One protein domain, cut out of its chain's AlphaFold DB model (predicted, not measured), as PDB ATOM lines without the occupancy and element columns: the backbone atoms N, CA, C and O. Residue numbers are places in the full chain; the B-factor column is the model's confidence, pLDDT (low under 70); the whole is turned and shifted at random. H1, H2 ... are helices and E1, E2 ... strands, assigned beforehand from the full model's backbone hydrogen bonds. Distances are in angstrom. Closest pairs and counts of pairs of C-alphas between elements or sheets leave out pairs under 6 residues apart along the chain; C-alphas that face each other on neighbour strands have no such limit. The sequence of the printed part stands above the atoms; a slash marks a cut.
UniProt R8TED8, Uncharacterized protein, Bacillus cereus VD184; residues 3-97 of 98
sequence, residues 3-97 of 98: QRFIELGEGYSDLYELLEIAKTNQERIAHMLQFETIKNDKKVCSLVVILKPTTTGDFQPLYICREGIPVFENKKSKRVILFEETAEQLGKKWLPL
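AT A GLANCE: This is residues 3 to 97 of the 98 residues of an uncharacterized protein of Bacillus cereus VD184 (UniProt R8TED8). A strongly twisted sheet of five strands is covered over one face by two helices, H1 and H2, side by side; its other face is bare. The printed part has 95 residues with two named helices and five named strands, in the order E1, H1, E2, E3, E4, H2, E5, of mixed class. The sheet, ordered E1 E4 E3 E2 E5, is mixed and makes two layers with the helices. The whole is compact, with a radius of gyration of the C-alphas of 13.2 A, yet elongated, spanning 42 by 27 by 23 A.

HOW THE PARTS SIT: Start at edge strand E1, residues 3 to 8, parallel to E4, residues 59 to 70: N 6 and O 62, 2.8 A apart, are within hydrogen-bond range. E2, residues 29 to 39, E3, residues 42 to 51, and E4 form a meander, each the antiparallel neighbour of the one before, in two hairpins; find N 35 and O 46, and N 63 and O 49, each 2.9 A apart. E5, residues 94 to 97, is parallel to E2, with N 97 and O 34 at 2.8 A. H1, residues 12 to 24, is over E4 and E3 at a height over the sheet of 9.0 A. H2, residues 78 to 89, is on the same face, over E2, at 9.4 A. H1 and H2 touch, C-alphas 19 and 86 being closest at 7.0 A, and run the same way at a shallow tilt of 6 degrees. E1, H1, E2 and E4, H2, E5 are split strand-helix-strand units, in each of which a helix lies along the chain between two strands that are not neighbours in the sheet, with E4 and E3 between E1 and E2 and with E3 and E2 between E4 and E5; both crossovers are right-handed. O i to N i+4 pairs are within range throughout H2, and 8 of 9 in H1.

IN THESE COORDINATES: Find C-alpha 3 at (94.279, 110.922, 145.133), where E1 begins. H1 is 18.8 A long, E2 28.4 A, E3 29.3 A, H2 16.3 A. E4, 30.8 A, bends by 56 degrees at residue 67. E5 ends at C-alpha 97 at (85.405, 124.459, 151.691).

THE WHOLE: C-alphas 56 and 74, the two farthest apart, are 44.4 A apart. The printed part has no cut and no long link. Residue 97 is under 70 in pLDDT.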
ATOM      1  N   GLN A   3      95.607 110.578 144.621       94.94
ATOM      2  CA  GLN A   3      94.279 110.922 145.133       94.94
ATOM      3  C   GLN A   3      93.238 110.725 144.033       94.94
ATOM      4  O   GLN A   3      93.479 111.099 142.883       94.94
ATOM      5  N   ARG A   4      92.080 110.146 144.362       94.44
ATOM      6  CA  ARG A   4      90.990 110.002 143.389       94.44
ATOM      7  C   ARG A   4      89.630 110.150 144.035       94.44
ATOM      8  O   ARG A   4      89.360 109.561 145.082       94.44
ATOM      9  N   PHE A   5      88.766 110.875 143.337       95.81
ATOM     10  CA  PHE A   5      87.346 110.872 143.630       95.81
ATOM     11  C   PHE A   5      86.729 109.526 143.260       95.81
ATOM     12  O   PHE A   5      86.917 109.029 142.148       95.81
ATOM     13  N   ILE A   6      86.002 108.947 144.206       96.19
ATOM     14  CA  ILE A   6      85.123 107.807 143.980       96.19
ATOM     15  C   ILE A   6      83.709 108.364 144.055       96.19
ATOM     16  O   ILE A   6      83.228 108.728 145.129       96.19
ATOM     17  N   GLU A   7      83.094 108.518 142.890       95.94
ATOM     18  CA  GLU A   7      81.765 109.104 142.774       95.94
ATOM     19  C   GLU A   7      80.714 108.091 143.224       95.94
ATOM     20  O   GLU A   7      80.667 106.961 142.733       95.94
ATOM     21  N   LEU A   8      79.888 108.509 144.178       94.94
ATOM     22  CA  LEU A   8      78.621 107.864 144.500       94.94
ATOM     23  C   LEU A   8      77.510 108.497 143.652       94.94
ATOM     24  O   LEU A   8      77.733 109.498 142.962       94.94
ATOM     25  N   GLY A   9      76.305 107.931 143.711       88.81
ATOM     26  CA  GLY A   9      75.147 108.488 143.025       88.81
ATOM     27  C   GLY A   9      74.644 109.809 143.624       88.81
ATOM     28  O   GLY A   9      75.222 110.397 144.544       88.81
ATOM     29  N   GLU A  10      73.532 110.282 143.066       86.06
ATOM     30  CA  GLU A  10      72.903 111.569 143.398       86.06
ATOM     31  C   GLU A  10      71.684 111.412 144.330       86.06
ATOM     32  O   GLU A  10      70.957 112.368 144.593       86.06
ATOM     33  N   GLY A  11      71.413 110.197 144.809       86.19
ATOM     34  CA  GLY A  11      70.238 109.872 145.601       86.19
ATOM     35  C   GLY A  11      70.419 110.098 147.098       86.19
ATOM     36  O   GLY A  11      71.513 110.136 147.656       86.19
ATOM     37  N   TYR A  12      69.286 110.155 147.801       88.94
ATOM     38  CA  TYR A  12      69.291 110.143 149.266       88.94
ATOM     39  C   TYR A  12      69.850 108.825 149.835       88.94
ATOM     40  O   TYR A  12      70.432 108.820 150.913       88.94
ATOM     41  N   SER A  13      69.718 107.717 149.097       92.50
ATOM     42  CA  SER A  13      70.360 106.433 149.409       92.50
ATOM     43  C   SER A  13      71.882 106.511 149.351       92.50
ATOM     44  O   SER A  13      72.546 105.959 150.221       92.50
ATOM     45  N   ASP A  14      72.438 107.236 148.380       93.75
ATOM     46  CA  ASP A  14      73.887 107.386 148.221       93.75
ATOM     47  C   ASP A  14      74.510 108.176 149.372       93.75
ATOM     48  O   ASP A  14      75.629 107.883 149.788       93.75
ATOM     49  N   LEU A  15      73.767 109.129 149.952       95.44
ATOM     50  CA  LEU A  15      74.193 109.770 151.194       95.44
ATOM     51  C   LEU A  15      74.358 108.737 152.310       95.44
ATOM     52  O   LEU A  15      75.361 108.772 153.012       95.44
ATOM     53  N   TYR A  16      73.402 107.822 152.494       96.25
ATOM     54  CA  TYR A  16      73.532 106.797 153.534       96.25
ATOM     55  C   TYR A  16      74.735 105.888 153.298       96.25
ATOM     56  O   TYR A  16      75.430 105.584 154.262       96.25
ATOM     57  N   GLU A  17      75.035 105.541 152.045       97.50
ATOM     58  CA  GLU A  17      76.256 104.806 151.700       97.50
ATOM     59  C   GLU A  17      77.517 105.609 152.059       97.50
ATOM     60  O   GLU A  17      78.443 105.081 152.668       97.50
ATOM     61  N   LEU A  18      77.538 106.918 151.779       97.56
ATOM     62  CA  LEU A  18      78.641 107.797 152.179       97.56
ATOM     63  C   LEU A  18      78.840 107.819 153.705       97.56
ATOM     64  O   LEU A  18      79.976 107.774 154.189       97.56
ATOM     65  N   LEU A  19      77.747 107.890 154.472       97.56
ATOM     66  CA  LEU A  19      77.793 107.855 155.936       97.56
ATOM     67  C   LEU A  19      78.237 106.482 156.454       97.56
ATOM     68  O   LEU A  19      78.975 106.414 157.437       97.56
ATOM     69  N   GLU A  20      77.828 105.396 155.800       98.31
ATOM     70  CA  GLU A  20      78.248 104.037 156.147       98.31
ATOM     71  C   GLU A  20      79.745 103.837 155.888       98.31
ATOM     72  O   GLU A  20      80.462 103.326 156.749       98.31
ATOM     73  N   ILE A  21      80.264 104.348 154.767       98.19
ATOM     74  CA  ILE A  21      81.704 104.391 154.479       98.19
ATOM     75  C   ILE A  21      82.454 105.124 155.595       98.19
ATOM     76  O   ILE A  21      83.483 104.630 156.063       98.19
ATOM     77  N   ALA A  22      81.946 106.271 156.056       97.94
ATOM     78  CA  ALA A  22      82.556 107.009 157.159       97.94
ATOM     79  C   ALA A  22      82.575 106.181 158.456       97.94
ATOM     80  O   ALA A  22      83.634 106.018 159.062       97.94
ATOM     81  N   LYS A  23      81.436 105.614 158.862       98.12
ATOM     82  CA  LYS A  23      81.312 104.835 160.107       98.12
ATOM     83  C   LYS A  23      82.202 103.595 160.100       98.12
ATOM     84  O   LYS A  23      82.962 103.371 161.041       98.12
ATOM     85  N   THR A  24      82.166 102.825 159.017       98.00
ATOM     86  CA  THR A  24      82.964 101.599 158.865       98.00
ATOM     87  C   THR A  24      84.467 101.877 158.776       98.00
ATOM     88  O   THR A  24      85.270 101.048 159.196       98.00
ATOM     89  N   ASN A  25      84.869 103.059 158.287       96.88
ATOM     90  CA  ASN A  25      86.271 103.464 158.147       96.88
ATOM     91  C   ASN A  25      86.693 104.574 159.126       96.88
ATOM     92  O   ASN A  25      87.660 105.285 158.850       96.88
ATOM     93  N   GLN A  26      86.024 104.729 160.273       96.50
ATOM     94  CA  GLN A  26      86.223 105.859 161.199       96.50
ATOM     95  C   GLN A  26      87.690 106.125 161.603       96.50
ATOM     96  O   GLN A  26      88.136 107.278 161.652       96.50
ATOM     97  N   GLU A  27      88.483 105.066 161.791       95.50
ATOM     98  CA  GLU A  27      89.917 105.132 162.128       95.50
ATOM     99  C   GLU A  27      90.780 105.687 160.987       95.50
ATOM    100  O   GLU A  27      91.846 106.298 161.177       95.50
ATOM    101  N   ARG A  28      90.301 105.480 159.762       95.38
ATOM    102  CA  ARG A  28      90.933 105.927 158.531       95.38
ATOM    103  C   ARG A  28      90.384 107.253 158.044       95.38
ATOM    104  O   ARG A  28      90.958 107.757 157.094       95.38
ATOM    105  N   ILE A  29      89.362 107.859 158.643       96.62
ATOM    106  CA  ILE A  29      88.919 109.188 158.201       96.62
ATOM    107  C   ILE A  29      90.067 110.187 158.377       96.62
ATOM    108  O   ILE A  29      90.571 110.391 159.486       96.62
ATOM    109  N   ALA A  30      90.461 110.809 157.267       95.00
ATOM    110  CA  ALA A  30      91.327 111.975 157.250       95.00
ATOM    111  C   ALA A  30      90.480 113.244 157.397       95.00
ATOM    112  O   ALA A  30      90.727 114.036 158.303       95.00
ATOM    113  N   HIS A  31      89.445 113.396 156.561       95.31
ATOM    114  CA  HIS A  31      88.567 114.566 156.564       95.31
ATOM    115  C   HIS A  31      87.134 114.217 156.154       95.31
ATOM    116  O   HIS A  31      86.907 113.310 155.355       95.31
ATOM    117  N   MET A  32      86.181 114.994 156.662       96.69
ATOM    118  CA  MET A  32      84.812 115.071 156.155       96.69
ATOM    119  C   MET A  32      84.578 116.511 155.702       96.69
ATOM    120  O   MET A  32      84.783 117.440 156.482       96.69
ATOM    121  N   LEU A  33      84.236 116.713 154.432       95.25
ATOM    122  CA  LEU A  33      84.246 118.028 153.791       95.25
ATOM    123  C   LEU A  33      82.927 118.305 153.074       95.25
ATOM    124  O   LEU A  33      82.309 117.401 152.512       95.25
ATOM    125  N   GLN A  34      82.549 119.578 153.050       93.50
ATOM    126  CA  GLN A  34      81.472 120.102 152.220       93.50
ATOM    127  C   GLN A  34      82.078 121.057 151.192       93.50
ATOM    128  O   GLN A  34      82.572 122.114 151.567       93.50
ATOM    129  N   PHE A  35      82.036 120.692 149.913       92.62
ATOM    130  CA  PHE A  35      82.465 121.562 148.818       92.62
ATOM    131  C   PHE A  35      81.299 122.413 148.348       92.62
ATOM    132  O   PHE A  35      80.301 121.856 147.896       92.62
ATOM    133  N   GLU A  36      81.418 123.733 148.429       92.25
ATOM    134  CA  GLU A  36      80.402 124.666 147.947       92.25
ATOM    135  C   GLU A  36      80.792 125.251 146.586       92.25
ATOM    136  O   GLU A  36      81.960 125.433 146.278       92.25
ATOM    137  N   THR A  37      79.807 125.530 145.737       92.62
ATOM    138  CA  THR A  37      80.015 126.257 144.479       92.62
ATOM    139  C   THR A  37      78.731 126.962 144.062       92.62
ATOM    140  O   THR A  37      77.640 126.674 144.559       92.62
ATOM    141  N   ILE A  38      78.845 127.871 143.099       93.50
ATOM    142  CA  ILE A  38      77.703 128.408 142.361       93.50
ATOM    143  C   ILE A  38      77.549 127.591 141.075       93.50
ATOM    144  O   ILE A  38      78.505 127.425 140.320       93.50
ATOM    145  N   LYS A  39      76.352 127.057 140.827       91.38
ATOM    146  CA  LYS A  39      75.992 126.355 139.588       91.38
ATOM    147  C   LYS A  39      74.633 126.861 139.123       91.38
ATOM    148  O   LYS A  39      73.660 126.744 139.864       91.38
ATOM    149  N   ASN A  40      74.559 127.398 137.905       93.19
ATOM    150  CA  ASN A  40      73.332 127.973 137.332       93.19
ATOM    151  C   ASN A  40      72.667 128.991 138.284       93.19
ATOM    152  O   ASN A  40      71.497 128.834 138.637       93.19
ATOM    153  N   ASP A  41      73.455 129.956 138.772       92.94
ATOM    154  CA  ASP A  41      73.042 131.016 139.713       92.94
ATOM    155  C   ASP A  41      72.474 130.524 141.057       92.94
ATOM    156  O   ASP A  41      71.844 131.275 141.800       92.94
ATOM    157  N   LYS A  42      72.711 129.255 141.406       92.38
ATOM    158  CA  LYS A  42      72.313 128.663 142.684       92.38
ATOM    159  C   LYS A  42      73.539 128.217 143.461       92.38
ATOM    160  O   LYS A  42      74.417 127.547 142.918       92.38
ATOM    161  N   LYS A  43      73.570 128.550 144.752       93.75
ATOM    162  CA  LYS A  43      74.563 128.016 145.684       93.75
ATOM    163  C   LYS A  43      74.238 126.551 145.972       93.75
ATOM    164  O   LYS A  43      73.131 126.223 146.405       93.75
ATOM    165  N   VAL A  44      75.188 125.671 145.701       94.00
ATOM    166  CA  VAL A  44      75.048 124.221 145.865       94.00
ATOM    167  C   VAL A  44      76.278 123.651 146.552       94.00
ATOM    168  O   VAL A  44      77.342 124.267 146.531       94.00
ATOM    169  N   CYS A  45      76.148 122.465 147.140       93.44
ATOM    170  CA  CYS A  45      77.266 121.756 147.731       93.44
ATOM    171  C   CYS A  45      77.319 120.265 147.379       93.44
ATOM    172  O   CYS A  45      76.336 119.656 146.951       93.44
ATOM    173  N   SER A  46      78.508 119.690 147.540       94.06
ATOM    174  CA  SER A  46      78.788 118.253 147.486       94.06
ATOM    175  C   SER A  46      79.428 117.816 148.801       94.06
ATOM    176  O   SER A  46      80.196 118.572 149.397       94.06
ATOM    177  N   LEU A  47      79.119 116.603 149.251       95.38
ATOM    178  CA  LEU A  47      79.615 116.052 150.515       95.38
ATOM    179  C   LEU A  47      80.679 114.997 150.238       95.38
ATOM    180  O   LEU A  47      80.507 114.182 149.328       95.38
ATOM    181  N   VAL A  48      81.772 115.029 151.006       96.44
ATOM    182  CA  VAL A  48      82.955 114.199 150.754       96.44
ATOM    183  C   VAL A  48      83.526 113.590 152.024       96.44
ATOM    184  O   VAL A  48      83.782 114.290 153.001       96.44
ATOM    185  N   VAL A  49      83.814 112.291 151.970       97.56
ATOM    186  CA  VAL A  49      84.576 111.564 152.991       97.56
ATOM    187  C   VAL A  49      85.938 111.197 152.414       97.56
ATOM    188  O   VAL A  49      86.044 110.429 151.457       97.56
ATOM    189  N   ILE A  50      86.994 111.747 153.007       96.81
ATOM    190  CA  ILE A  50      88.381 111.461 152.647       96.81
ATOM    191  C   ILE A  50      88.956 110.481 153.658       96.81
ATOM    192  O   ILE A  50      89.011 110.777 154.856       96.81
ATOM    193  N   LEU A  51      89.452 109.342 153.178       96.62
ATOM    194  CA  LEU A  51      90.184 108.395 154.018       96.62
ATOM    195  C   LEU A  51      91.696 108.648 153.945       96.62
ATOM    196  O   LEU A  51      92.202 109.288 153.027       96.62
ATOM    197  N   LYS A  52      92.446 108.135 154.918       95.44
ATOM    198  CA  LYS A  52      93.904 108.035 154.893       95.44
ATOM    199  C   LYS A  52      94.322 107.100 153.747       95.44
ATOM    200  O   LYS A  52      93.595 106.128 153.481       95.44
ATOM    201  N   PRO A  53      95.483 107.349 153.110       94.62
ATOM    202  CA  PRO A  53      95.999 106.493 152.049       94.62
ATOM    203  C   PRO A  53      96.011 105.010 152.437       94.62
ATOM    204  O   PRO A  53      96.213 104.659 153.603       94.62
ATOM    205  N   THR A  54      95.760 104.126 151.474       91.00
ATOM    206  CA  THR A  54      95.937 102.686 151.657       91.00
ATOM    207  C   THR A  54      97.421 102.358 151.773       91.00
ATOM    208  O   THR A  54      98.247 102.911 151.048       91.00
ATOM    209  N   THR A  55      97.763 101.409 152.648       83.69
ATOM    210  CA  THR A  55      99.145 100.924 152.799       83.69
ATOM    211  C   THR A  55      99.675 100.346 151.488       83.69
ATOM    212  O   THR A  55     100.809 100.598 151.095       83.69
ATOM    213  N   THR A  56      98.826  99.602 150.780       80.00
ATOM    214  CA  THR A  56      99.143  99.045 149.466       80.00
ATOM    215  C   THR A  56      98.689 100.015 148.381       80.00
ATOM    216  O   THR A  56      97.521 100.403 148.346       80.00
ATOM    217  N   GLY A  57      99.603 100.399 147.488       77.62
ATOM    218  CA  GLY A  57      99.300 101.222 146.312       77.62
ATOM    219  C   GLY A  57      99.328 102.739 146.525       77.62
ATOM    220  O   GLY A  57      99.136 103.458 145.549       77.62
ATOM    221  N   ASP A  58      99.587 103.223 147.750       85.38
ATOM    222  CA  ASP A  58      99.734 104.657 148.075       85.38
ATOM    223  C   ASP A  58      98.593 105.520 147.492       85.38
ATOM    224  O   ASP A  58      98.788 106.540 146.815       85.38
ATOM    225  N   PHE A  59      97.368 105.030 147.703       92.81
ATOM    226  CA  PHE A  59      96.145 105.545 147.104       92.81
ATOM    227  C   PHE A  59      95.222 106.134 148.168       92.81
ATOM    228  O   PHE A  59      94.902 105.477 149.159       92.81
ATOM    229  N   GLN A  60      94.745 107.355 147.946       96.31
ATOM    230  CA  GLN A  60      93.825 108.039 148.842       96.31
ATOM    231  C   GLN A  60      92.447 108.197 148.183       96.31
ATOM    232  O   GLN A  60      92.314 108.962 147.220       96.31
ATOM    233  N   PRO A  61      91.415 107.501 148.688       96.69
ATOM    234  CA  PRO A  61      90.062 107.660 148.183       96.69
ATOM    235  C   PRO A  61      89.375 108.885 148.790       96.69
ATOM    236  O   PRO A  61      89.436 109.124 150.002       96.69
ATOM    237  N   LEU A  62      88.684 109.628 147.928       97.50
ATOM    238  CA  LEU A  62      87.760 110.696 148.288       97.50
ATOM    239  C   LEU A  62      86.366 110.284 147.802       97.50
ATOM    240  O   LEU A  62      86.056 110.436 146.622       97.50
ATOM    241  N   TYR A  63      85.536 109.732 148.681       97.69
ATOM    242  CA  TYR A  63      84.167 109.352 148.327       97.69
ATOM    243  C   TYR A  63      83.291 110.598 148.287       97.69
ATOM    244  O   TYR A  63      83.291 111.358 149.253       97.69
ATOM    245  N   ILE A  64      82.579 110.827 147.183       96.38
ATOM    246  CA  ILE A  64      81.820 112.061 146.948       96.38
ATOM    247  C   ILE A  64      80.405 111.779 146.447       96.38
ATOM    248  O   ILE A  64      80.223 111.054 145.472       96.38
ATOM    249  N   CYS A  65      79.413 112.431 147.055       93.75
ATOM    250  CA  CYS A  65      78.071 112.565 146.482       93.75
ATOM    251  C   CYS A  65      78.003 113.854 145.652       93.75
ATOM    252  O   CYS A  65      78.117 114.953 146.204       93.75
ATOM    253  N   ARG A  66      77.790 113.739 144.333       84.06
ATOM    254  CA  ARG A  66      77.737 114.880 143.391       84.06
ATOM    255  C   ARG A  66      76.317 115.396 143.120       84.06
ATOM    256  O   ARG A  66      76.041 115.922 142.049       84.06
ATOM    257  N   GLU A  67      75.432 115.303 144.106       82.94
ATOM    258  CA  GLU A  67      74.012 115.673 143.973       82.94
ATOM    259  C   GLU A  67      73.783 117.180 143.712       82.94
ATOM    260  O   GLU A  67      72.758 117.571 143.159       82.94
ATOM    261  N   GLY A  68      74.722 118.060 144.088       85.81
ATOM    262  CA  GLY A  68      74.510 119.509 143.986       85.81
ATOM    263  C   GLY A  68      73.435 119.991 144.963       85.81
ATOM    264  O   GLY A  68      72.511 120.715 144.591       85.81
ATOM    265  N   ILE A  69      73.564 119.568 146.221       92.06
ATOM    266  CA  ILE A  69      72.621 119.839 147.305       92.06
ATOM    267  C   ILE A  69      72.461 121.359 147.458       92.06
ATOM    268  O   ILE A  69      73.457 122.045 147.686       92.06
ATOM    269  N   PRO A  70      71.242 121.919 147.364       92.00
ATOM    270  CA  PRO A  70      71.045 123.356 147.516       92.00
ATOM    271  C   PRO A  70      71.491 123.862 148.891       92.00
ATOM    272  O   PRO A  70      71.127 123.287 149.923       92.00
ATOM    273  N   VAL A  71      72.232 124.968 148.894       90.75
ATOM    274  CA  VAL A  71      72.642 125.689 150.101       90.75
ATOM    275  C   VAL A  71      71.800 126.956 150.202       90.75
ATOM    276  O   VAL A  71      71.844 127.806 149.315       90.75
ATOM    277  N   PHE A  72      71.034 127.086 151.284       88.75
ATOM    278  CA  PHE A  72      70.222 128.271 151.558       88.75
ATOM    279  C   PHE A  72      70.808 129.049 152.735       88.75
ATOM    280  O   PHE A  72      71.287 128.443 153.690       88.75
ATOM    281  N   GLU A  73      70.705 130.378 152.708       83.62
ATOM    282  CA  GLU A  73      71.229 131.245 153.778       83.62
ATOM    283  C   GLU A  73      70.587 130.953 155.143       83.62
ATOM    284  O   GLU A  73      71.270 130.941 156.162       83.62
ATOM    285  N   ASN A  74      69.288 130.636 155.156       86.50
ATOM    286  CA  ASN A  74      68.503 130.491 156.387       86.50
ATOM    287  C   ASN A  74      68.070 129.046 156.685       86.50
ATOM    288  O   ASN A  74      67.267 128.814 157.589       86.50
ATOM    289  N   LYS A  75      68.525 128.060 155.897       89.44
ATOM    290  CA  LYS A  75      68.082 126.667 156.053       89.44
ATOM    291  C   LYS A  75      69.109 125.669 155.533       89.44
ATOM    292  O   LYS A  75      69.423 125.648 154.346       89.44
ATOM    293  N   LYS A  76      69.538 124.748 156.398       88.44
ATOM    294  CA  LYS A  76      70.324 123.584 155.976       88.44
ATOM    295  C   LYS A  76      69.419 122.494 155.411       88.44
ATOM    296  O   LYS A  76      68.298 122.273 155.882       88.44
ATOM    297  N   SER A  77      69.902 121.799 154.386       92.25
ATOM    298  CA  SER A  77      69.235 120.592 153.906       92.25
ATOM    299  C   SER A  77      69.358 119.484 154.961       92.25
ATOM    300  O   SER A  77      70.346 119.420 155.690       92.25
ATOM    301  N   LYS A  78      68.384 118.567 155.016       92.88
ATOM    302  CA  LYS A  78      68.468 117.389 155.902       92.88
ATOM    303  C   LYS A  78      69.742 116.571 155.663       92.88
ATOM    304  O   LYS A  78      70.279 115.998 156.596       92.88
ATOM    305  N   ARG A  79      70.226 116.553 154.418       93.44
ATOM    306  CA  ARG A  79      71.442 115.845 154.004       93.44
ATOM    307  C   ARG A  79      72.692 116.419 154.656       93.44
ATOM    308  O   ARG A  79      73.490 115.668 155.199       93.44
ATOM    309  N   VAL A  80      72.821 117.745 154.629       93.56
ATOM    310  CA  VAL A  80      73.927 118.454 155.283       93.56
ATOM    311  C   VAL A  80      73.869 118.219 156.790       93.56
ATOM    312  O   VAL A  80      74.871 117.826 157.367       93.56
ATOM    313  N   ILE A  81      72.689 118.346 157.406       94.44
ATOM    314  CA  ILE A  81      72.516 118.106 158.850       94.44
ATOM    315  C   ILE A  81      72.969 116.688 159.235       94.44
ATOM    316  O   ILE A  81      73.802 116.539 160.119       94.44
ATOM    317  N   LEU A  82      72.502 115.655 158.526       95.75
ATOM    318  CA  LEU A  82      72.899 114.260 158.773       95.75
ATOM    319  C   LEU A  82      74.411 114.033 158.646       95.75
ATOM    320  O   LEU A  82      74.994 113.236 159.385       95.75
ATOM    321  N   PHE A  83      75.044 114.710 157.691       95.69
ATOM    322  CA  PHE A  83      76.483 114.625 157.483       95.69
ATOM    323  C   PHE A  83      77.266 115.285 158.625       95.69
ATOM    324  O   PHE A  83      78.216 114.687 159.130       95.69
ATOM    325  N   GLU A  84      76.837 116.470 159.065       94.50
ATOM    326  CA  GLU A  84      77.405 117.185 160.215       94.50
ATOM    327  C   GLU A  84      77.262 116.362 161.502       94.50
ATOM    328  O   GLU A  84      78.258 116.111 162.178       94.50
ATOM    329  N   GLU A  85      76.060 115.852 161.783       96.06
ATOM    330  CA  GLU A  85      75.779 114.999 162.945       96.06
ATOM    331  C   GLU A  85      76.645 113.732 162.941       96.06
ATOM    332  O   GLU A  85      77.174 113.327 163.976       96.06
ATOM    333  N   THR A  86      76.833 113.106 161.776       97.38
ATOM    334  CA  THR A  86      77.698 111.922 161.655       97.38
ATOM    335  C   THR A  86      79.159 112.277 161.921       97.38
ATOM    336  O   THR A  86      79.849 111.535 162.617       97.38
ATOM    337  N   ALA A  87      79.646 113.408 161.405       96.00
ATOM    338  CA  ALA A  87      81.008 113.859 161.677       96.00
ATOM    339  C   ALA A  87      81.227 114.096 163.180       96.00
ATOM    340  O   ALA A  87      82.210 113.605 163.740       96.00
ATOM    341  N   GLU A  88      80.279 114.765 163.845       95.19
ATOM    342  CA  GLU A  88      80.302 115.008 165.291       95.19
ATOM    343  C   GLU A  88      80.314 113.703 166.097       95.19
ATOM    344  O   GLU A  88      81.155 113.540 166.983       95.19
ATOM    345  N   GLN A  89      79.456 112.737 165.747       96.06
ATOM    346  CA  GLN A  89      79.416 111.411 166.381       96.06
ATOM    347  C   GLN A  89      80.744 110.653 166.253       96.06
ATOM    348  O   GLN A  89      81.141 109.942 167.174       96.06
ATOM    349  N   LEU A  90      81.449 110.819 165.131       95.75
ATOM    350  CA  LEU A  90      82.749 110.190 164.876       95.75
ATOM    351  C   LEU A  90      83.931 110.991 165.456       95.75
ATOM    352  O   LEU A  90      85.093 110.645 165.216       95.75
ATOM    353  N   GLY A  91      83.665 112.085 166.180       92.75
ATOM    354  CA  GLY A  91      84.695 112.975 166.718       92.75
ATOM    355  C   GLY A  91      85.530 113.654 165.629       92.75
ATOM    356  O   GLY A  91      86.694 113.995 165.852       92.75
ATOM    357  N   LYS A  92      84.975 113.813 164.423       88.62
ATOM    358  CA  LYS A  92      85.630 114.448 163.278       88.62
ATOM    359  C   LYS A  92      85.053 115.842 163.083       88.62
ATOM    360  O   LYS A  92      83.847 116.052 163.125       88.62
ATOM    361  N   LYS A  93      85.924 116.816 162.824       76.12
ATOM    362  CA  LYS A  93      85.470 118.130 162.365       76.12
ATOM    363  C   LYS A  93      85.057 118.014 160.904       76.12
ATOM    364  O   LYS A  93      85.849 117.546 160.084       76.12
ATOM    365  N   TRP A  94      83.847 118.462 160.590       79.38
ATOM    366  CA  TRP A  94      83.466 118.752 159.217       79.38
ATOM    367  C   TRP A  94      83.944 120.167 158.862       79.38
ATOM    368  O   TRP A  94      83.941 121.056 159.718       79.38
ATOM    369  N   LEU A  95      84.412 120.373 157.632       77.62
ATOM    370  CA  LEU A  95      84.889 121.682 157.174       77.62
ATOM    371  C   LEU A  95      84.134 122.101 155.906       77.62
ATOM    372  O   LEU A  95      84.162 121.350 154.923       77.62
ATOM    373  N   PRO A  96      83.489 123.281 155.890       72.81
ATOM    374  CA  PRO A  96      83.047 123.888 154.647       72.81
ATOM    375  C   PRO A  96      84.274 124.394 153.884       72.81
ATOM    376  O   PRO A  96      85.073 125.169 154.413       72.81
ATOM    377  N   LEU A  97      84.431 123.943 152.644       69.94
ATOM    378  CA  LEU A  97      85.405 124.459 151.691       69.94
ATOM    379  C   LEU A  97      84.647 125.277 150.643       69.94
ATOM    380  O   LEU A  97      83.786 124.742 149.937       69.94
TER     381      LEU A  97